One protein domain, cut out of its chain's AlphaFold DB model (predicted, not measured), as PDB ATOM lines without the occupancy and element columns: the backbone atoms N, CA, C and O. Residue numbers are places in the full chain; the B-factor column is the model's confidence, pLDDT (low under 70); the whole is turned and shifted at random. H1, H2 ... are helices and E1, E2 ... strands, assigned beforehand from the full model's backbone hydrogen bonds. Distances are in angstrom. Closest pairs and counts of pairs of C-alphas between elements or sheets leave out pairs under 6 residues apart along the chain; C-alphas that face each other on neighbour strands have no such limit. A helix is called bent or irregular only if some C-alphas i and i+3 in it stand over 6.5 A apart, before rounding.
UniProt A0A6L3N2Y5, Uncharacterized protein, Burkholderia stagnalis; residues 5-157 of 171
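AT A GLANCE: This is residues 5 to 157 of the 171 residues of an uncharacterized protein of Burkholderia stagnalis (UniProt A0A6L3N2Y5). A small sheet of three strands, E1, E2 and E3, has H3 and H4 over one face and no named helix on the other; H3 is a very long helix that runs far past the sheet and makes most of the length of a rod. Beyond the sheet H2 folds back along the first part of H3 as a helical hairpin, H1 packs on H3 with its residues 7 to 15, and H5 lies at the other end of the rod. The printed part has 153 residues with five named helices and three named strands, in the order H1 H2 H3 E1 E2 E3 H4 H5; the sheet, in the order E1 E2 E3, is antiparallel and a meander, each strand the antiparallel neighbour of the one before. The class is mostly helix, and the whole is loose, with a radius of gyration of the C-alphas of 19.6 A and spans of 71 by 33 by 21 A.

IN THESE COORDINATES: E1 is residues 86 to 94, 24.5 A long, E2 residues 97 to 105, 25.4 A, and E3 residues 115 to 119. H3, residues 41 to 79, is 56.8 A long, from C-alpha 41 at (70.130, -21.907, 2.682) to C-alpha 79 at (39.146, 12.205, -30.444). H4 is residues 131 to 143 and H5 residues 145 to 157, ending with C-alpha 157 at (32.792, 18.149, -41.529). H2 is residues 26 to 35. H1, residues 5 to 22, is 20.7 A long; it is irregular, with C-alphas 7 and 10 7.9 A apart, and has a kink of 59 degrees near residue 12.

HOW THE PARTS SIT: E1 and E2 form a hairpin, with N 90 and O 101 2.9 A apart. E2 and E3 form another, with N 104 and O 116 2.8 A apart. H3 and H4 are on the same face of the sheet, in two layers, helices on one face of a sheet. H4 lies over E2 and E3 at a height over the sheet of 10.9 A, along the strands. H3 touches H4 with residues 61 to 69 alone, at a shallow tilt of 27 degrees, the same way; their closest C-alphas are those of Cys 65 and Pro 131, 6.2 A. H1 touches H3, closest at the C-alphas of Phe 7 and Ala 68, 5.2 A, opposite ways. H2 and H3 form a helical hairpin, closest at the C-alphas of Thr 29 and Leu 47, 6.2 A. H5 is close to H3 but not clearly touching, with the C-alphas of Thr 79 and Lys 152 8.0 A apart. Every O i to N i+4 pair is within hydrogen-bond range in H2, H3, H4 and H5; in H1 9 of 14 are.

THE WHOLE: The two C-alphas farthest apart, those of Asp 40 and Met 157, are 71.7 A apart. The printed part has no cut. The link from E3 to H4, 11 residues, is long. The mean pLDDT of the printed part is 83.3, and residues 8 to 29 are under 70.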
ATOM      1  N   ARG A   5      52.090   4.412 -28.621       72.44
ATOM      2  CA  ARG A   5      53.537   4.472 -28.370       72.44
ATOM      3  C   ARG A   5      53.952   5.735 -27.613       72.44
ATOM      4  O   ARG A   5      54.744   5.630 -26.685       72.44
ATOM      5  N   ASP A   6      53.334   6.874 -27.920       73.06
ATOM      6  CA  ASP A   6      53.582   8.161 -27.253       73.06
ATOM      7  C   ASP A   6      53.223   8.130 -25.751       73.06
ATOM      8  O   ASP A   6      53.668   8.979 -24.982       73.06
ATOM      9  N   PHE A   7      52.400   7.165 -25.326       70.12
ATOM     10  CA  PHE A   7      52.012   6.941 -23.929       70.12
ATOM     11  C   PHE A   7      52.836   5.829 -23.260       70.12
ATOM     12  O   PHE A   7      52.748   5.664 -22.047       70.12
ATOM     13  N   ILE A   8      53.643   5.081 -24.027       66.06
ATOM     14  CA  ILE A   8      54.439   3.935 -23.552       66.06
ATOM     15  C   ILE A   8      55.951   4.228 -23.622       66.06
ATOM     16  O   ILE A   8      56.731   3.418 -23.143       66.06
ATOM     17  N   GLU A   9      56.418   5.355 -24.174       61.12
ATOM     18  CA  GLU A   9      57.859   5.613 -24.401       61.12
ATOM     19  C   GLU A   9      58.759   5.388 -23.168       61.12
ATOM     20  O   GLU A   9      59.835   4.817 -23.312       61.12
ATOM     21  N   GLY A  10      58.308   5.712 -21.949       57.75
ATOM     22  CA  GLY A  10      59.064   5.417 -20.718       57.75
ATOM     23  C   GLY A  10      59.028   3.948 -20.260       57.75
ATOM     24  O   GLY A  10      59.896   3.512 -19.505       57.75
ATOM     25  N   SER A  11      58.037   3.179 -20.710       54.69
ATOM     26  CA  SER A  11      57.835   1.768 -20.362       54.69
ATOM     27  C   SER A  11      58.396   0.820 -21.427       54.69
ATOM     28  O   SER A  11      58.808  -0.275 -21.069       54.69
ATOM     29  N   LEU A  12      58.481   1.236 -22.702       55.12
ATOM     30  CA  LEU A  12      59.038   0.456 -23.824       55.12
ATOM     31  C   LEU A  12      60.539   0.157 -23.675       55.12
ATOM     32  O   LEU A  12      60.992  -0.912 -24.082       55.12
ATOM     33  N   GLU A  13      61.315   1.071 -23.089       55.56
ATOM     34  CA  GLU A  13      62.734   0.821 -22.785       55.56
ATOM     35  C   GLU A  13      62.897  -0.230 -21.674       55.56
ATOM     36  O   GLU A  13      63.668  -1.172 -21.835       55.56
ATOM     37  N   GLN A  14      62.088  -0.148 -20.612       53.38
ATOM     38  CA  GLN A  14      62.050  -1.145 -19.525       53.38
ATOM     39  C   GLN A  14      61.538  -2.510 -20.011       53.38
ATOM     40  O   GLN A  14      61.893  -3.557 -19.484       53.38
ATOM     41  N   LEU A  15      60.729  -2.494 -21.062       48.09
ATOM     42  CA  LEU A  15      60.194  -3.649 -21.764       48.09
ATOM     43  C   LEU A  15      61.205  -4.394 -22.623       48.09
ATOM     44  O   LEU A  15      61.198  -5.617 -22.651       48.09
ATOM     45  N   ARG A  16      62.097  -3.679 -23.311       51.53
ATOM     46  CA  ARG A  16      63.223  -4.315 -24.008       51.53
ATOM     47  C   ARG A  16      64.160  -5.017 -23.028       51.53
ATOM     48  O   ARG A  16      64.689  -6.079 -23.340       51.53
ATOM     49  N   GLU A  17      64.328  -4.458 -21.831       51.91
ATOM     50  CA  GLU A  17      65.006  -5.147 -20.726       51.91
ATOM     51  C   GLU A  17      64.184  -6.348 -20.217       51.91
ATOM     52  O   GLU A  17      64.755  -7.349 -19.780       51.91
ATOM     53  N   GLN A  18      62.855  -6.292 -20.340       46.50
ATOM     54  CA  GLN A  18      61.933  -7.349 -19.938       46.50
ATOM     55  C   GLN A  18      61.794  -8.498 -20.952       46.50
ATOM     56  O   GLN A  18      61.745  -9.632 -20.512       46.50
ATOM     57  N   GLU A  19      61.827  -8.300 -22.275       45.38
ATOM     58  CA  GLU A  19      61.933  -9.414 -23.248       45.38
ATOM     59  C   GLU A  19      63.232 -10.219 -23.040       45.38
ATOM     60  O   GLU A  19      63.282 -11.426 -23.274       45.38
ATOM     61  N   SER A  20      64.265  -9.565 -22.502       48.16
ATOM     62  CA  SER A  20      65.487 -10.200 -21.997       48.16
ATOM     63  C   SER A  20      65.266 -11.010 -20.694       48.16
ATOM     64  O   SER A  20      66.040 -11.918 -20.398       48.16
ATOM     65  N   MET A  21      64.204 -10.740 -19.921       43.72
ATOM     66  CA  MET A  21      63.932 -11.316 -18.588       43.72
ATOM     67  C   MET A  21      62.722 -12.270 -18.516       43.72
ATOM     68  O   MET A  21      62.768 -13.240 -17.752       43.72
ATOM     69  N   ASP A  22      61.666 -12.043 -19.302       43.81
ATOM     70  CA  ASP A  22      60.399 -12.791 -19.311       43.81
ATOM     71  C   ASP A  22      60.576 -14.213 -19.867       43.81
ATOM     72  O   ASP A  22      59.835 -15.122 -19.495       43.81
ATOM     73  N   GLY A  23      61.611 -14.449 -20.680       44.16
ATOM     74  CA  GLY A  23      61.943 -15.786 -21.176       44.16
ATOM     75  C   GLY A  23      62.800 -16.643 -20.234       44.16
ATOM     76  O   GLY A  23      62.806 -17.862 -20.380       44.16
ATOM     77  N   LEU A  24      63.538 -16.050 -19.284       41.19
ATOM     78  CA  LEU A  24      64.664 -16.747 -18.631       41.19
ATOM     79  C   LEU A  24      64.751 -16.608 -17.100       41.19
ATOM     80  O   LEU A  24      65.294 -17.504 -16.458       41.19
ATOM     81  N   CYS A  25      64.204 -15.557 -16.475       48.81
ATOM     82  CA  CYS A  25      64.566 -15.231 -15.084       48.81
ATOM     83  C   CYS A  25      63.494 -15.563 -14.026       48.81
ATOM     84  O   CYS A  25      63.817 -16.182 -13.010       48.81
ATOM     85  N   ALA A  26      62.217 -15.228 -14.246       51.56
ATOM     86  CA  ALA A  26      61.158 -15.482 -13.253       51.56
ATOM     87  C   ALA A  26      60.690 -16.948 -13.234       51.56
ATOM     88  O   ALA A  26      60.425 -17.506 -12.167       51.56
ATOM     89  N   HIS A  27      60.628 -17.598 -14.404       57.16
ATOM     90  CA  HIS A  27      60.369 -19.038 -14.493       57.16
ATOM     91  C   HIS A  27      61.571 -19.840 -13.979       57.16
ATOM     92  O   HIS A  27      61.386 -20.757 -13.186       57.16
ATOM     93  N   GLY A  28      62.795 -19.427 -14.335       66.81
ATOM     94  CA  GLY A  28      64.036 -20.062 -13.887       66.81
ATOM     95  C   GLY A  28      64.204 -20.032 -12.368       66.81
ATOM     96  O   GLY A  28      64.345 -21.077 -11.746       66.81
ATOM     97  N   THR A  29      64.087 -18.863 -11.730       68.50
ATOM     98  CA  THR A  29      64.197 -18.767 -10.260       68.50
ATOM     99  C   THR A  29      63.063 -19.500  -9.537       68.50
ATOM    100  O   THR A  29      63.293 -20.128  -8.503       68.50
ATOM    101  N   ALA A  30      61.840 -19.472 -10.079       72.75
ATOM    102  CA  ALA A  30      60.718 -20.223  -9.527       72.75
ATOM    103  C   ALA A  30      60.918 -21.743  -9.621       72.75
ATOM    104  O   ALA A  30      60.607 -22.442  -8.654       72.75
ATOM    105  N   MET A  31      61.439 -22.230 -10.751       77.56
ATOM    106  CA  MET A  31      61.789 -23.633 -10.955       77.56
ATOM    107  C   MET A  31      62.924 -24.058 -10.032       77.56
ATOM    108  O   MET A  31      62.728 -24.996  -9.271       77.56
ATOM    109  N   MET A  32      64.035 -23.317  -9.986       78.62
ATOM    110  CA  MET A  32      65.173 -23.641  -9.116       78.62
ATOM    111  C   MET A  32      64.765 -23.740  -7.640       78.62
ATOM    112  O   MET A  32      65.198 -24.639  -6.922       78.62
ATOM    113  N   ILE A  33      63.877 -22.852  -7.174       81.69
ATOM    114  CA  ILE A  33      63.307 -22.928  -5.820       81.69
ATOM    115  C   ILE A  33      62.457 -24.198  -5.641       81.69
ATOM    116  O   ILE A  33      62.588 -24.886  -4.629       81.69
ATOM    117  N   HIS A  34      61.569 -24.501  -6.592       83.38
ATOM    118  CA  HIS A  34      60.642 -25.633  -6.510       83.38
ATOM    119  C   HIS A  34      61.358 -26.991  -6.604       83.38
ATOM    120  O   HIS A  34      61.059 -27.910  -5.843       83.38
ATOM    121  N   GLU A  35      62.322 -27.101  -7.513       88.38
ATOM    122  CA  GLU A  35      63.119 -28.300  -7.788       88.38
ATOM    123  C   GLU A  35      64.288 -28.469  -6.810       88.38
ATOM    124  O   GLU A  35      64.971 -29.491  -6.825       88.38
ATOM    125  N   LYS A  36      64.463 -27.510  -5.890       84.75
ATOM    126  CA  LYS A  36      65.541 -27.473  -4.895       84.75
ATOM    127  C   LYS A  36      66.936 -27.448  -5.519       84.75
ATOM    128  O   LYS A  36      67.881 -28.019  -4.977       84.75
ATOM    129  N   GLU A  37      67.072 -26.740  -6.630       85.69
ATOM    130  CA  GLU A  37      68.340 -26.498  -7.314       85.69
ATOM    131  C   GLU A  37      69.115 -25.350  -6.644       85.69
ATOM    132  O   GLU A  37      69.394 -24.306  -7.233       85.69
ATOM    133  N   TYR A  38      69.446 -25.524  -5.365       85.12
ATOM    134  CA  TYR A  38      70.277 -24.603  -4.593       85.12
ATOM    135  C   TYR A  38      71.195 -25.387  -3.647       85.12
ATOM    136  O   TYR A  38      70.808 -26.411  -3.089       85.12
ATOM    137  N   ALA A  39      72.431 -24.918  -3.487       84.50
ATOM    138  CA  ALA A  39      73.481 -25.598  -2.733       84.50
ATOM    139  C   ALA A  39      73.297 -25.475  -1.215       84.50
ATOM    140  O   ALA A  39      73.628 -26.400  -0.475       84.50
ATOM    141  N   ASP A  40      72.772 -24.340  -0.751       90.75
ATOM    142  CA  ASP A  40      72.600 -24.040   0.666       90.75
ATOM    143  C   ASP A  40      71.441 -23.061   0.930       90.75
ATOM    144  O   ASP A  40      70.777 -22.549   0.021       90.75
ATOM    145  N   GLU A  41      71.183 -22.811   2.214       89.50
ATOM    146  CA  GLU A  41      70.130 -21.907   2.682       89.50
ATOM    147  C   GLU A  41      70.390 -20.439   2.293       89.50
ATOM    148  O   GLU A  41      69.447 -19.680   2.068       89.50
ATOM    149  N   ALA A  42      71.653 -20.027   2.148       90.62
ATOM    150  CA  ALA A  42      71.988 -18.671   1.720       90.62
ATOM    151  C   ALA A  42      71.625 -18.457   0.242       90.62
ATOM    152  O   ALA A  42      71.023 -17.438  -0.108       90.62
ATOM    153  N   GLN A  43      71.913 -19.433  -0.620       86.75
ATOM    154  CA  GLN A  43      71.521 -19.415  -2.024       86.75
ATOM    155  C   GLN A  43      69.998 -19.453  -2.179       86.75
ATOM    156  O   GLN A  43      69.457 -18.687  -2.976       86.75
ATOM    157  N   PHE A  44      69.296 -20.266  -1.385       87.00
ATOM    158  CA  PHE A  44      67.831 -20.264  -1.352       87.00
ATOM    159  C   PHE A  44      67.261 -18.878  -1.013       87.00
ATOM    160  O   PHE A  44      66.423 -18.355  -1.748       87.00
ATOM    161  N   ASN A  45      67.754 -18.245   0.057       88.50
ATOM    162  CA  ASN A  45      67.297 -16.915   0.472       88.50
ATOM    163  C   ASN A  45      67.568 -15.845  -0.599       88.50
ATOM    164  O   ASN A  45      66.720 -14.983  -0.841       88.50
ATOM    165  N   ASN A  46      68.708 -15.930  -1.288       86.69
ATOM    166  CA  ASN A  46      69.017 -15.051  -2.415       86.69
ATOM    167  C   ASN A  46      68.049 -15.254  -3.589       86.69
ATOM    168  O   ASN A  46      67.579 -14.270  -4.157       86.69
ATOM    169  N   LEU A  47      67.701 -16.503  -3.926       82.62
ATOM    170  CA  LEU A  47      66.729 -16.807  -4.985       82.62
ATOM    171  C   LEU A  47      65.328 -16.287  -4.642       82.62
ATOM    172  O   LEU A  47      64.656 -15.718  -5.501       82.62
ATOM    173  N   VAL A  48      64.892 -16.440  -3.387       85.69
ATOM    174  CA  VAL A  48      63.601 -15.911  -2.914       85.69
ATOM    175  C   VAL A  48      63.564 -14.388  -3.025       85.69
ATOM    176  O   VAL A  48      62.582 -13.837  -3.526       85.69
ATOM    177  N   LYS A  49      64.639 -13.706  -2.609       86.50
ATOM    178  CA  LYS A  49      64.755 -12.248  -2.718       86.50
ATOM    179  C   LYS A  49      64.724 -11.786  -4.177       86.50
ATOM    180  O   LYS A  49      63.933 -10.912  -4.514       86.50
ATOM    181  N   LEU A  50      65.519 -12.419  -5.038       82.06
ATOM    182  CA  LEU A  50      65.562 -12.111  -6.468       82.06
ATOM    183  C   LEU A  50      64.188 -12.292  -7.126       82.06
ATOM    184  O   LEU A  50      63.753 -11.450  -7.907       82.06
ATOM    185  N   ARG A  51      63.468 -13.363  -6.776       80.00
ATOM    186  CA  ARG A  51      62.113 -13.606  -7.277       80.00
ATOM    187  C   ARG A  51      61.131 -12.520  -6.836       80.00
ATOM    188  O   ARG A  51      60.291 -12.117  -7.635       80.00
ATOM    189  N   ALA A  52      61.215 -12.058  -5.589       83.12
ATOM    190  CA  ALA A  52      60.373 -10.966  -5.105       83.12
ATOM    191  C   ALA A  52      60.642  -9.668  -5.889       83.12
ATOM    192  O   ALA A  52      59.702  -9.067  -6.402       83.12
ATOM    193  N   GLU A  53      61.914  -9.309  -6.080       82.06
ATOM    194  CA  GLU A  53      62.321  -8.134  -6.867       82.06
ATOM    195  C   GLU A  53      61.834  -8.216  -8.326       82.06
ATOM    196  O   GLU A  53      61.356  -7.230  -8.886       82.06
ATOM    197  N   GLN A  54      61.892  -9.404  -8.936       78.12
ATOM    198  CA  GLN A  54      61.379  -9.636 -10.289       78.12
ATOM    199  C   GLN A  54      59.856  -9.489 -10.367       78.12
ATOM    200  O   GLN A  54      59.352  -8.859 -11.295       78.12
ATOM    201  N   ILE A  55      59.114 -10.043  -9.403       80.69
ATOM    202  CA  ILE A  55      57.653  -9.892  -9.346       80.69
ATOM    203  C   ILE A  55      57.280  -8.414  -9.212       80.69
ATOM    204  O   ILE A  55      56.394  -7.948  -9.929       80.69
ATOM    205  N   ASP A  56      57.968  -7.670  -8.346       82.81
ATOM    206  CA  ASP A  56      57.724  -6.239  -8.155       82.81
ATOM    207  C   ASP A  56      57.986  -5.441  -9.439       82.81
ATOM    208  O   ASP A  56      57.184  -4.576  -9.804       82.81
ATOM    209  N   LEU A  57      59.057  -5.767 -10.173       80.62
ATOM    210  CA  LEU A  57      59.356  -5.157 -11.469       80.62
ATOM    211  C   LEU A  57      58.254  -5.442 -12.501       80.62
ATOM    212  O   LEU A  57      57.738  -4.508 -13.113       80.62
ATOM    213  N   VAL A  58      57.848  -6.706 -12.656       80.00
ATOM    214  CA  VAL A  58      56.767  -7.101 -13.580       80.00
ATOM    215  C   VAL A  58      55.464  -6.385 -13.222       80.00
ATOM    216  O   VAL A  58      54.766  -5.872 -14.097       80.00
ATOM    217  N   MET A  59      55.133  -6.307 -11.933       83.62
ATOM    218  CA  MET A  59      53.941  -5.602 -11.465       83.62
ATOM    219  C   MET A  59      54.015  -4.103 -11.746       83.62
ATOM    220  O   MET A  59      53.008  -3.513 -12.136       83.62
ATOM    221  N   LYS A  60      55.182  -3.476 -11.580       84.62
ATOM    222  CA  LYS A  60      55.387  -2.071 -11.939       84.62
ATOM    223  C   LYS A  60      55.143  -1.847 -13.432       84.62
ATOM    224  O   LYS A  60      54.330  -0.995 -13.778       84.62
ATOM    225  N   ILE A  61      55.743  -2.666 -14.296       82.19
ATOM    226  CA  ILE A  61      55.585  -2.546 -15.754       82.19
ATOM    227  C   ILE A  61      54.122  -2.734 -16.166       82.19
ATOM    228  O   ILE A  61      53.587  -1.920 -16.916       82.19
ATOM    229  N   LYS A  62      53.436  -3.751 -15.633       85.81
ATOM    230  CA  LYS A  62      52.003  -3.974 -15.888       85.81
ATOM    231  C   LYS A  62      51.132  -2.799 -15.434       85.81
ATOM    232  O   LYS A  62      50.173  -2.440 -16.114       85.81
ATOM    233  N   ASN A  63      51.452  -2.176 -14.299       88.81
ATOM    234  CA  ASN A  63      50.745  -0.979 -13.839       88.81
ATOM    235  C   ASN A  63      50.970   0.211 -14.778       88.81
ATOM    236  O   ASN A  63      50.004   0.896 -15.123       88.81
ATOM    237  N   ASP A  64      52.208   0.430 -15.220       84.94
ATOM    238  CA  ASP A  64      52.542   1.500 -16.161       84.94
ATOM    239  C   ASP A  64      51.852   1.277 -17.516       84.94
ATOM    240  O   ASP A  64      51.221   2.189 -18.052       84.94
ATOM    241  N   CYS A  65      51.846   0.036 -18.014       87.00
ATOM    242  CA  CYS A  65      51.125  -0.354 -19.226       87.00
ATOM    243  C   CYS A  65      49.619  -0.111 -19.096       87.00
ATOM    244  O   CYS A  65      48.988   0.468 -19.979       87.00
ATOM    245  N   ASN A  66      49.027  -0.507 -17.970       91.31
ATOM    246  CA  ASN A  66      47.608  -0.288 -17.720       91.31
ATOM    247  C   ASN A  66      47.269   1.209 -17.607       91.31
ATOM    248  O   ASN A  66      46.207   1.644 -18.054       91.31
ATOM    249  N   LYS A  67      48.163   2.023 -17.038       90.31
ATOM    250  CA  LYS A  67      48.008   3.480 -17.009       90.31
ATOM    251  C   LYS A  67      48.037   4.063 -18.425       90.31
ATOM    252  O   LYS A  67      47.109   4.787 -18.783       90.31
ATOM    253  N   ALA A  68      49.025   3.683 -19.235       88.62
ATOM    254  CA  ALA A  68      49.137   4.099 -20.631       88.62
ATOM    255  C   ALA A  68      47.894   3.706 -21.447       88.62
ATOM    256  O   ALA A  68      47.348   4.533 -22.177       88.62
ATOM    257  N   LEU A  69      47.388   2.480 -21.262       92.25
ATOM    258  CA  LEU A  69      46.157   2.012 -21.901       92.25
ATOM    259  C   LEU A  69      44.965   2.903 -21.547       92.25
ATOM    260  O   LEU A  69      44.255   3.362 -22.438       92.25
ATOM    261  N   ASN A  70      44.748   3.169 -20.257       93.00
ATOM    262  CA  ASN A  70      43.620   3.982 -19.804       93.00
ATOM    263  C   ASN A  70      43.693   5.421 -20.339       93.00
ATOM    264  O   ASN A  70      42.681   5.963 -20.792       93.00
ATOM    265  N   GLU A  71      44.880   6.034 -20.325       91.69
ATOM    266  CA  GLU A  71      45.104   7.376 -20.876       91.69
ATOM    267  C   GLU A  71      44.857   7.414 -22.389       91.69
ATOM    268  O   GLU A  71      44.140   8.292 -22.885       91.69
ATOM    269  N   TYR A  72      45.382   6.428 -23.121       92.62
ATOM    270  CA  TYR A  72      45.188   6.325 -24.562       92.62
ATOM    271  C   TYR A  72      43.723   6.082 -24.930       92.62
ATOM    272  O   TYR A  72      43.203   6.735 -25.830       92.62
ATOM    273  N   MET A  73      43.025   5.196 -24.219       95.12
ATOM    274  CA  MET A  73      41.600   4.946 -24.438       95.12
ATOM    275  C   MET A  73      40.765   6.215 -24.257       95.12
ATOM    276  O   MET A  73      39.895   6.501 -25.082       95.12
ATOM    277  N   ALA A  74      41.026   6.986 -23.197       94.88
ATOM    278  CA  ALA A  74      40.342   8.254 -22.961       94.88
ATOM    279  C   ALA A  74      40.603   9.245 -24.107       94.88
ATOM    280  O   ALA A  74      39.659   9.818 -24.658       94.88
ATOM    281  N   TYR A  75      41.868   9.393 -24.513       94.38
ATOM    282  CA  TYR A  75      42.261  10.232 -25.646       94.38
ATOM    283  C   TYR A  75      41.590   9.799 -26.958       94.38
ATOM    284  O   TYR A  75      41.015  10.630 -27.666       94.38
ATOM    285  N   PHE A  76      41.645   8.507 -27.281       95.06
ATOM    286  CA  PHE A  76      41.101   7.939 -28.509       95.06
ATOM    287  C   PHE A  76      39.589   8.139 -28.579       95.06
ATOM    288  O   PHE A  76      39.083   8.675 -29.563       95.06
ATOM    289  N   ASN A  77      38.867   7.789 -27.512       96.31
ATOM    290  CA  ASN A  77      37.412   7.905 -27.467       96.31
ATOM    291  C   ASN A  77      36.928   9.355 -27.570       96.31
ATOM    292  O   ASN A  77      35.924   9.611 -28.236       96.31
ATOM    293  N   GLU A  78      37.631  10.311 -26.954       95.12
ATOM    294  CA  GLU A  78      37.281  11.728 -27.101       95.12
ATOM    295  C   GLU A  78      37.618  12.241 -28.509       95.12
ATOM    296  O   GLU A  78      36.817  12.949 -29.121       95.12
ATOM    297  N   THR A  79      38.757  11.831 -29.075       92.81
ATOM    298  CA  THR A  79      39.146  12.205 -30.444       92.81
ATOM    299  C   THR A  79      38.133  11.689 -31.468       92.81
ATOM    300  O   THR A  79      37.713  12.431 -32.358       92.81
ATOM    301  N   MET A  80      37.691  10.443 -31.305       94.19
ATOM    302  CA  MET A  80      36.771   9.741 -32.203       94.19
ATOM    303  C   MET A  80      35.292   9.972 -31.869       94.19
ATOM    304  O   MET A  80      34.409   9.345 -32.459       94.19
ATOM    305  N   LYS A  81      34.989  10.896 -30.954       93.56
ATOM    306  CA  LYS A  81      33.626  11.221 -30.541       93.56
ATOM    307  C   LYS A  81      32.757  11.634 -31.727       93.56
ATOM    308  O   LYS A  81      33.051  12.608 -32.421       93.56
ATOM    309  N   GLY A  82      31.654  10.912 -31.904       90.81
ATOM    310  CA  GLY A  82      30.737  11.069 -33.037       90.81
ATOM    311  C   GLY A  82      30.975  10.070 -34.173       90.81
ATOM    312  O   GLY A  82      30.147   9.999 -35.072       90.81
ATOM    313  N   SER A  83      32.054   9.283 -34.116       93.69
ATOM    314  CA  SER A  83      32.257   8.109 -34.969       93.69
ATOM    315  C   SER A  83      31.852   6.817 -34.243       93.69
ATOM    316  O   SER A  83      31.574   6.826 -33.039       93.69
ATOM    317  N   GLU A  84      31.830   5.701 -34.974       93.44
ATOM    318  CA  GLU A  84      31.593   4.363 -34.412       93.44
ATOM    319  C   GLU A  84      32.854   3.745 -33.777       93.44
ATOM    320  O   GLU A  84      32.750   2.774 -33.028       93.44
ATOM    321  N   TRP A  85      34.032   4.336 -34.010       95.69
ATOM    322  CA  TRP A  85      35.287   3.897 -33.405       95.69
ATOM    323  C   TRP A  85      35.281   4.124 -31.895       95.69
ATOM    324  O   TRP A  85      35.037   5.237 -31.419       95.69
ATOM    325  N   ARG A  86      35.582   3.073 -31.127       96.44
ATOM    326  CA  ARG A  86      35.667   3.160 -29.664       96.44
ATOM    327  C   ARG A  86      36.559   2.075 -29.079       96.44
ATOM    328  O   ARG A  86      36.493   0.932 -29.510       96.44
ATOM    329  N   LEU A  87      37.298   2.410 -28.030       96.94
ATOM    330  CA  LEU A  87      37.950   1.448 -27.149       96.94
ATOM    331  C   LEU A  87      37.197   1.341 -25.825       96.94
ATOM    332  O   LEU A  87      36.889   2.352 -25.198       96.94
ATOM    333  N   ASN A  88      36.931   0.121 -25.372       96.12
ATOM    334  CA  ASN A  88      36.285  -0.153 -24.093       96.12
ATOM    335  C   ASN A  88      37.091  -1.175 -23.299       96.12
ATOM    336  O   ASN A  88      37.556  -2.160 -23.857       96.12
ATOM    337  N   LEU A  89      37.181  -0.981 -21.986       95.19
ATOM    338  CA  LEU A  89      37.750  -1.955 -21.063       95.19
ATOM    339  C   LEU A  89      36.634  -2.441 -20.149       95.19
ATOM    340  O   LEU A  89      35.986  -1.652 -19.460       95.19
ATOM    341  N   THR A  90      36.387  -3.744 -20.171       94.50
ATOM    342  CA  THR A  90      35.398  -4.403 -19.317       94.50
ATOM    343  C   THR A  90      36.090  -5.406 -18.412       94.50
ATOM    344  O   THR A  90      37.179  -5.886 -18.719       94.50
ATOM    345  N   PHE A  91      35.466  -5.720 -17.280       93.38
ATOM    346  CA  PHE A  91      36.015  -6.677 -16.326       93.38
ATOM    347  C   PHE A  91      35.037  -7.817 -16.106       93.38
ATOM    348  O   PHE A  91      33.836  -7.595 -15.961       93.38
ATOM    349  N   HIS A  92      35.561  -9.032 -16.040       90.19
ATOM    350  CA  HIS A  92      34.780 -10.221 -15.730       90.19
ATOM    351  C   HIS A  92      35.553 -11.145 -14.789       90.19
ATOM    352  O   HIS A  92      36.732 -10.927 -14.503       90.19
ATOM    353  N   LYS A  93      34.864 -12.147 -14.241       89.50
ATOM    354  CA  LYS A  93      35.465 -13.136 -13.347       89.50
ATOM    355  C   LYS A  93      35.719 -14.426 -14.116       89.50
ATOM    356  O   LYS A  93      34.776 -15.020 -14.628       89.50
ATOM    357  N   GLU A  94      36.959 -14.890 -14.118       83.56
ATOM    358  CA  GLU A  94      37.364 -16.155 -14.723       83.56
ATOM    359  C   GLU A  94      38.178 -16.958 -13.705       83.56
ATOM    360  O   GLU A  94      39.105 -16.437 -13.087       83.56
ATOM    361  N   ARG A  95      37.800 -18.221 -13.460       83.69
ATOM    362  CA  ARG A  95      38.493 -19.124 -12.510       83.69
ATOM    363  C   ARG A  95      38.764 -18.502 -11.128       83.69
ATOM    364  O   ARG A  95      39.801 -18.727 -10.513       83.69
ATOM    365  N   GLY A  96      37.826 -17.696 -10.628       83.75
ATOM    366  CA  GLY A  96      37.959 -17.039  -9.325       83.75
ATOM    367  C   GLY A  96      38.710 -15.704  -9.339       83.75
ATOM    368  O   GLY A  96      38.681 -15.013  -8.325       83.75
ATOM    369  N   ARG A  97      39.313 -15.308 -10.465       84.06
ATOM    370  CA  ARG A  97      40.123 -14.091 -10.615       84.06
ATOM    371  C   ARG A  97      39.406 -13.048 -11.464       84.06
ATOM    372  O   ARG A  97      38.586 -13.390 -12.312       84.06
ATOM    373  N   ARG A  98      39.698 -11.771 -11.217       88.62
ATOM    374  CA  ARG A  98      39.250 -10.669 -12.078       88.62
ATOM    375  C   ARG A  98      40.117 -10.651 -13.338       88.62
ATOM    376  O   ARG A  98      41.323 -10.840 -13.236       88.62
ATOM    377  N   ARG A  99      39.496 -10.436 -14.495       89.69
ATOM    378  CA  ARG A  99      40.140 -10.362 -15.810       89.69
ATOM    379  C   ARG A  99      39.691  -9.109 -16.536       89.69
ATOM    380  O   ARG A  99      38.506  -8.768 -16.487       89.69
ATOM    381  N   GLY A 100      40.636  -8.434 -17.181       92.75
ATOM    382  CA  GLY A 100      40.372  -7.307 -18.064       92.75
ATOM    383  C   GLY A 100      40.124  -7.805 -19.482       92.75
ATOM    384  O   GLY A 100      40.800  -8.714 -19.951       92.75
ATOM    385  N   MET A 101      39.142  -7.227 -20.161       94.44
ATOM    386  CA  MET A 101      38.872  -7.472 -21.572       94.44
ATOM    387  C   MET A 101      38.776  -6.130 -22.286       94.44
ATOM    388  O   MET A 101      37.824  -5.366 -22.082       94.44
ATOM    389  N   LEU A 102      39.779  -5.852 -23.109       96.12
ATOM    390  CA  LEU A 102      39.853  -4.682 -23.966       96.12
ATOM    391  C   LEU A 102      39.113  -4.980 -25.271       96.12
ATOM    392  O   LEU A 102      39.294  -6.031 -25.872       96.12
ATOM    393  N   THR A 103      38.254  -4.070 -25.708       96.56
ATOM    394  CA  THR A 103      37.450  -4.209 -26.925       96.56
ATOM    395  C   THR A 103      37.642  -2.985 -27.805       96.56
ATOM    396  O   THR A 103      37.365  -1.867 -27.371       96.56
ATOM    397  N   LEU A 104      38.079  -3.198 -29.043       96.44
ATOM    398  CA  LEU A 104      38.090  -2.199 -30.109       96.44
ATOM    399  C   LEU A 104      36.830  -2.374 -30.949       96.44
ATOM    400  O   LEU A 104      36.612  -3.434 -31.523       96.44
ATOM    401  N   HIS A 105      35.998  -1.342 -31.006       96.19
ATOM    402  CA  HIS A 105      34.817  -1.274 -31.852       96.19
ATOM    403  C   HIS A 105      35.149  -0.581 -33.169       96.19
ATOM    404  O   HIS A 105      35.806   0.463 -33.183       96.19
ATOM    405  N   PHE A 106      34.638  -1.156 -34.252       94.19
ATOM    406  CA  PHE A 106      34.788  -0.677 -35.617       94.19
ATOM    407  C   PHE A 106      33.457  -0.141 -36.156       94.19
ATOM    408  O   PHE A 106      32.391  -0.505 -35.650       94.19
ATOM    409  N   PRO A 107      33.496   0.654 -37.237       93.44
ATOM    410  CA  PRO A 107      32.311   0.963 -38.012       93.44
ATOM    411  C   PRO A 107      31.643  -0.284 -38.593       93.44
ATOM    412  O   PRO A 107      32.320  -1.199 -39.077       93.44
ATOM    413  N   LYS A 108      30.310  -0.286 -38.617       90.44
ATOM    414  CA  LYS A 108      29.514  -1.383 -39.169       90.44
ATOM    415  C   LYS A 108      29.892  -1.679 -40.610       90.44
ATOM    416  O   LYS A 108      29.938  -0.786 -41.459       90.44
ATOM    417  N   GLY A 109      30.118  -2.958 -40.889       87.94
ATOM    418  CA  GLY A 109      30.453  -3.437 -42.229       87.94
ATOM    419  C   GLY A 109      31.890  -3.150 -42.672       87.94
ATOM    420  O   GLY A 109      32.213  -3.434 -43.823       87.94
ATOM    421  N   LEU A 110      32.760  -2.622 -41.795       89.62
ATOM    422  CA  LEU A 110      34.202  -2.574 -42.068       89.62
ATOM    423  C   LEU A 110      34.796  -3.988 -42.120       89.62
ATOM    424  O   LEU A 110      35.602  -4.294 -42.992       89.62
ATOM    425  N   LEU A 111      34.373  -4.844 -41.191       89.88
ATOM    426  CA  LEU A 111      34.782  -6.239 -41.070       89.88
ATOM    427  C   LEU A 111      33.544  -7.126 -40.889       89.88
ATOM    428  O   LEU A 111      32.431  -6.642 -40.692       89.88
ATOM    429  N   ALA A 112      33.741  -8.447 -40.901       88.50
ATOM    430  CA  ALA A 112      32.676  -9.409 -40.598       88.50
ATOM    431  C   ALA A 112      32.136  -9.284 -39.158       88.50
ATOM    432  O   ALA A 112      31.035  -9.748 -38.863       88.50
ATOM    433  N   ARG A 113      32.924  -8.688 -38.255       89.25
ATOM    434  CA  ARG A 113      32.536  -8.356 -36.883       89.25
ATOM    435  C   ARG A 113      32.816  -6.882 -36.632       89.25
ATOM    436  O   ARG A 113      33.880  -6.394 -36.987       89.25
ATOM    437  N   ASP A 114      31.909  -6.220 -35.927       91.62
ATOM    438  CA  ASP A 114      32.029  -4.792 -35.603       91.62
ATOM    439  C   ASP A 114      32.936  -4.532 -34.382       91.62
ATOM    440  O   ASP A 114      32.958  -3.432 -33.833       91.62
ATOM    441  N   PHE A 115      33.656  -5.550 -33.902       94.31
ATOM    442  CA  PHE A 115      34.592  -5.416 -32.792       94.31
ATOM    443  C   PHE A 115      35.681  -6.496 -32.793       94.31
ATOM    444  O   PHE A 115      35.512  -7.575 -33.369       94.31
ATOM    445  N   LEU A 116      36.768  -6.214 -32.076       94.06
ATOM    446  CA  LEU A 116      37.848  -7.139 -31.748       94.06
ATOM    447  C   LEU A 116      38.160  -7.048 -30.250       94.06
ATOM    448  O   LEU A 116      38.112  -5.965 -29.667       94.06
ATOM    449  N   THR A 117      38.430  -8.188 -29.617       92.81
ATOM    450  CA  THR A 117      38.649  -8.299 -28.167       92.81
ATOM    451  C   THR A 117      40.028  -8.848 -27.841       92.81
ATOM    452  O   THR A 117      40.433  -9.848 -28.430       92.81
ATOM    453  N   TYR A 118      40.667  -8.267 -26.830       90.31
ATOM    454  CA  TYR A 118      41.902  -8.738 -26.212       90.31
ATOM    455  C   TYR A 118      41.644  -9.055 -24.739       90.31
ATOM    456  O   TYR A 118      41.110  -8.219 -24.002       90.31
ATOM    457  N   THR A 119      42.021 -10.253 -24.302       90.50
ATOM    458  CA  THR A 119      42.065 -10.590 -22.875       90.50
ATOM    459  C   THR A 119      43.369 -10.053 -22.304       90.50
ATOM    460  O   THR A 119      44.429 -10.389 -22.819       90.50
ATOM    461  N   LEU A 120      43.297  -9.230 -21.256       90.81
ATOM    462  CA  LEU A 120      44.495  -8.692 -20.612       90.81
ATOM    463  C   LEU A 120      45.176  -9.749 -19.736       90.81
ATOM    464  O   LEU A 120      44.498 -10.482 -19.004       90.81
ATOM    465  N   ASP A 121      46.505  -9.782 -19.786       85.81
ATOM    466  CA  ASP A 121      47.379 -10.741 -19.113       85.81
ATOM    467  C   ASP A 121      46.966 -12.190 -19.391       85.81
ATOM    468  O   ASP A 121      46.737 -12.960 -18.450       85.81
ATOM    469  N   ASP A 122      46.752 -12.557 -20.661       81.19
ATOM    470  CA  ASP A 122      46.309 -13.911 -21.017       81.19
ATOM    471  C   ASP A 122      47.288 -14.989 -20.520       81.19
ATOM    472  O   ASP A 122      48.502 -14.870 -20.640       81.19
ATOM    473  N   GLY A 123      46.755 -16.017 -19.857       73.94
ATOM    474  CA  GLY A 123      47.555 -17.016 -19.133       73.94
ATOM    475  C   GLY A 123      48.180 -16.547 -17.806       73.94
ATOM    476  O   GLY A 123      48.698 -17.374 -17.053       73.94
ATOM    477  N   GLY A 124      48.096 -15.259 -17.477       78.69
ATOM    478  CA  GLY A 124      48.599 -14.685 -16.235       78.69
ATOM    479  C   GLY A 124      47.603 -14.703 -15.068       78.69
ATOM    480  O   GLY A 124      46.691 -15.532 -14.974       78.69
ATOM    481  N   ILE A 125      47.822 -13.813 -14.098       77.75
ATOM    482  CA  ILE A 125      47.067 -13.786 -12.832       77.75
ATOM    483  C   ILE A 125      46.451 -12.425 -12.511       77.75
ATOM    484  O   ILE A 125      45.739 -12.321 -11.510       77.75
ATOM    485  N   THR A 126      46.721 -11.403 -13.324       84.69
ATOM    486  CA  THR A 126      46.235 -10.039 -13.116       84.69
ATOM    487  C   THR A 126      45.162  -9.672 -14.142       84.69
ATOM    488  O   THR A 126      44.814 -10.453 -15.028       84.69
ATOM    489  N   ASP A 127      44.576  -8.490 -13.979       88.19
ATOM    490  CA  ASP A 127      43.694  -7.825 -14.940       88.19
ATOM    491  C   ASP A 127      44.375  -6.611 -15.595       88.19
ATOM    492  O   ASP A 127      43.697  -5.737 -16.133       88.19
ATOM    493  N   LEU A 128      45.707  -6.547 -15.508       90.19
ATOM    494  CA  LEU A 128      46.521  -5.433 -15.985       90.19
ATOM    495  C   LEU A 128      47.028  -5.709 -17.394       90.19
ATOM    496  O   LEU A 128      47.403  -6.839 -17.693       90.19
ATOM    497  N   ALA A 129      47.095  -4.661 -18.212       88.81
ATOM    498  CA  ALA A 129      47.655  -4.764 -19.548       88.81
ATOM    499  C   ALA A 129      49.117  -5.218 -19.503       88.81
ATOM    500  O   ALA A 129      49.912  -4.741 -18.684       88.81
ATOM    501  N   THR A 130      49.465  -6.113 -20.414       85.94
ATOM    502  CA  THR A 130      50.850  -6.438 -20.709       85.94
ATOM    503  C   THR A 130      51.376  -5.528 -21.811       85.94
ATOM    504  O   THR A 130      50.623  -4.989 -22.626       85.94
ATOM    505  N   PRO A 131      52.693  -5.377 -21.875       83.31
ATOM    506  CA  PRO A 131      53.350  -4.758 -23.005       83.31
ATOM    507  C   PRO A 131      52.953  -5.260 -24.392       83.31
ATOM    508  O   PRO A 131      52.717  -4.455 -25.293       83.31
ATOM    509  N   GLN A 132      52.868  -6.583 -24.553       83.06
ATOM    510  CA  GLN A 132      52.524  -7.207 -25.825       83.06
ATOM    511  C   GLN A 132      51.125  -6.777 -26.265       83.06
ATOM    512  O   GLN A 132      50.940  -6.376 -27.405       83.06
ATOM    513  N   GLU A 133      50.164  -6.742 -25.340       87.62
ATOM    514  CA  GLU A 133      48.799  -6.292 -25.633       87.62
ATOM    515  C   GLU A 133      48.743  -4.827 -26.095       87.62
ATOM    516  O   GLU A 133      47.906  -4.470 -26.925       87.62
ATOM    517  N   LEU A 134      49.633  -3.964 -25.590       86.88
ATOM    518  CA  LEU A 134      49.729  -2.581 -26.068       86.88
ATOM    519  C   LEU A 134      50.315  -2.492 -27.480       86.88
ATOM    520  O   LEU A 134      49.870  -1.650 -28.264       86.88
ATOM    521  N   LEU A 135      51.294  -3.340 -27.806       84.19
ATOM    522  CA  LEU A 135      51.868  -3.439 -29.151       84.19
ATOM    523  C   LEU A 135      50.858  -4.016 -30.150       84.19
ATOM    524  O   LEU A 135      50.693  -3.461 -31.234       84.19
ATOM    525  N   ASP A 136      50.120  -5.051 -29.762       87.50
ATOM    526  CA  ASP A 136      49.071  -5.648 -30.591       87.50
ATOM    527  C   ASP A 136      47.961  -4.631 -30.891       87.50
ATOM    528  O   ASP A 136      47.517  -4.488 -32.037       87.50
ATOM    529  N   LEU A 137      47.547  -3.856 -29.878       90.75
ATOM    530  CA  LEU A 137      46.608  -2.755 -30.068       90.75
ATOM    531  C   LEU A 137      47.185  -1.674 -30.997       90.75
ATOM    532  O   LEU A 137      46.462  -1.179 -31.862       90.75
ATOM    533  N   TYR A 138      48.458  -1.299 -30.821       89.06
ATOM    534  CA  TYR A 138      49.130  -0.315 -31.674       89.06
ATOM    535  C   TYR A 138      49.072  -0.729 -33.144       89.06
ATOM    536  O   TYR A 138      48.548   0.029 -33.960       89.06
ATOM    537  N   TRP A 139      49.558  -1.930 -33.463       88.94
ATOM    538  CA  TRP A 139      49.613  -2.420 -34.838       88.94
ATOM    539  C   TRP A 139      48.222  -2.536 -35.449       88.94
ATOM    540  O   TRP A 139      48.007  -2.094 -36.572       88.94
ATOM    541  N   THR A 140      47.243  -3.012 -34.679       91.44
ATOM    542  CA  THR A 140      45.854  -3.078 -35.152       91.44
ATOM    543  C   THR A 140      45.308  -1.696 -35.509       91.44
ATOM    544  O   THR A 140      44.616  -1.534 -36.508       91.44
ATOM    545  N   LEU A 141      45.594  -0.666 -34.712       92.00
ATOM    546  CA  LEU A 141      45.142   0.695 -35.020       92.00
ATOM    547  C   LEU A 141      45.911   1.315 -36.190       92.00
ATOM    548  O   LEU A 141      45.330   2.095 -36.947       92.00
ATOM    549  N   GLU A 142      47.184   0.961 -36.350       90.38
ATOM    550  CA  GLU A 142      48.017   1.357 -37.486       90.38
ATOM    551  C   GLU A 142      47.466   0.787 -38.804       90.38
ATOM    552  O   GLU A 142      47.315   1.534 -39.770       90.38
ATOM    553  N   GLU A 143      47.027  -0.477 -38.820       92.44
ATOM    554  CA  GLU A 143      46.378  -1.105 -39.983       92.44
ATOM    555  C   GLU A 143      45.130  -0.344 -40.464       92.44
ATOM    556  O   GLU A 143      44.839  -0.303 -41.661       92.44
ATOM    557  N   PHE A 144      44.397   0.300 -39.549       93.00
ATOM    558  CA  PHE A 144      43.189   1.069 -39.868       93.00
ATOM    559  C   PHE A 144      43.400   2.587 -39.889       93.00
ATOM    560  O   PHE A 144      42.419   3.334 -39.973       93.00
ATOM    561  N   GLN A 145      44.642   3.074 -39.838       91.56
ATOM    562  CA  GLN A 145      44.939   4.494 -39.633       91.56
ATOM    563  C   GLN A 145      44.274   5.410 -40.674       91.56
ATOM    564  O   GLN A 145      43.694   6.439 -40.313       91.56
ATOM    565  N   GLU A 146      44.314   5.042 -41.957       92.06
ATOM    566  CA  GLU A 146      43.697   5.832 -43.031       92.06
ATOM    567  C   GLU A 146      42.176   5.924 -42.868       92.06
ATOM    568  O   GLU A 146      41.583   6.997 -43.020       92.06
ATOM    569  N   ARG A 147      41.535   4.810 -42.498       94.00
ATOM    570  CA  ARG A 147      40.087   4.762 -42.292       94.00
ATOM    571  C   ARG A 147      39.669   5.552 -41.056       94.00
ATOM    572  O   ARG A 147      38.699   6.305 -41.119       94.00
ATOM    573  N   ILE A 148      40.414   5.416 -39.963       94.25
ATOM    574  CA  ILE A 148      40.222   6.193 -38.733       94.25
ATOM    575  C   ILE A 148      40.301   7.689 -39.052       94.25
ATOM    576  O   ILE A 148      39.428   8.459 -38.644       94.25
ATOM    577  N   PHE A 149      41.307   8.103 -39.827       93.19
ATOM    578  CA  PHE A 149      41.461   9.491 -40.252       93.19
ATOM    579  C   PHE A 149      40.275   9.976 -41.096       93.19
ATOM    580  O   PHE A 149      39.719  11.040 -40.819       93.19
ATOM    581  N   HIS A 150      39.853   9.190 -42.088       93.69
ATOM    582  CA  HIS A 150      38.707   9.524 -42.930       93.69
ATOM    583  C   HIS A 150      37.416   9.689 -42.115       93.69
ATOM    584  O   HIS A 150      36.729  10.702 -42.237       93.69
ATOM    585  N   ASP A 151      37.088   8.730 -41.248       92.75
ATOM    586  CA  ASP A 151      35.854   8.777 -40.455       92.75
ATOM    587  C   ASP A 151      35.856   9.963 -39.487       92.75
ATOM    588  O   ASP A 151      34.830  10.619 -39.286       92.75
ATOM    589  N   LYS A 152      37.027  10.298 -38.937       92.56
ATOM    590  CA  LYS A 152      37.205  11.497 -38.124       92.56
ATOM    591  C   LYS A 152      36.934  12.774 -38.927       92.56
ATOM    592  O   LYS A 152      36.198  13.641 -38.451       92.56
ATOM    593  N   LEU A 153      37.470  12.868 -40.143       91.81
ATOM    594  CA  LEU A 153      37.238  14.002 -41.039       91.81
ATOM    595  C   LEU A 153      35.746  14.165 -41.359       91.81
ATOM    596  O   LEU A 153      35.217  15.269 -41.259       91.81
ATOM    597  N   VAL A 154      35.049  13.068 -41.674       91.56
ATOM    598  CA  VAL A 154      33.603  13.076 -41.955       91.56
ATOM    599  C   VAL A 154      32.808  13.599 -40.760       91.56
ATOM    600  O   VAL A 154      31.920  14.437 -40.925       91.56
ATOM    601  N   VAL A 155      33.124  13.142 -39.546       90.56
ATOM    602  CA  VAL A 155      32.473  13.631 -38.323       90.56
ATOM    603  C   VAL A 155      32.708  15.126 -38.136       90.56
ATOM    604  O   VAL A 155      31.766  15.855 -37.822       90.56
ATOM    605  N   ASP A 156      33.937  15.594 -38.333       89.25
ATOM    606  CA  ASP A 156      34.273  17.003 -38.145       89.25
ATOM    607  C   ASP A 156      33.647  17.902 -39.223       89.25
ATOM    608  O   ASP A 156      33.170  18.982 -38.891       89.25
ATOM    609  N   MET A 157      33.523  17.437 -40.471       88.69
ATOM    610  CA  MET A 157      32.792  18.149 -41.529       88.69
ATOM    611  C   MET A 157      31.276  18.194 -41.285       88.69
ATOM    612  O   MET A 157      30.614  19.167 -41.647       88.69
TER     613      MET A 157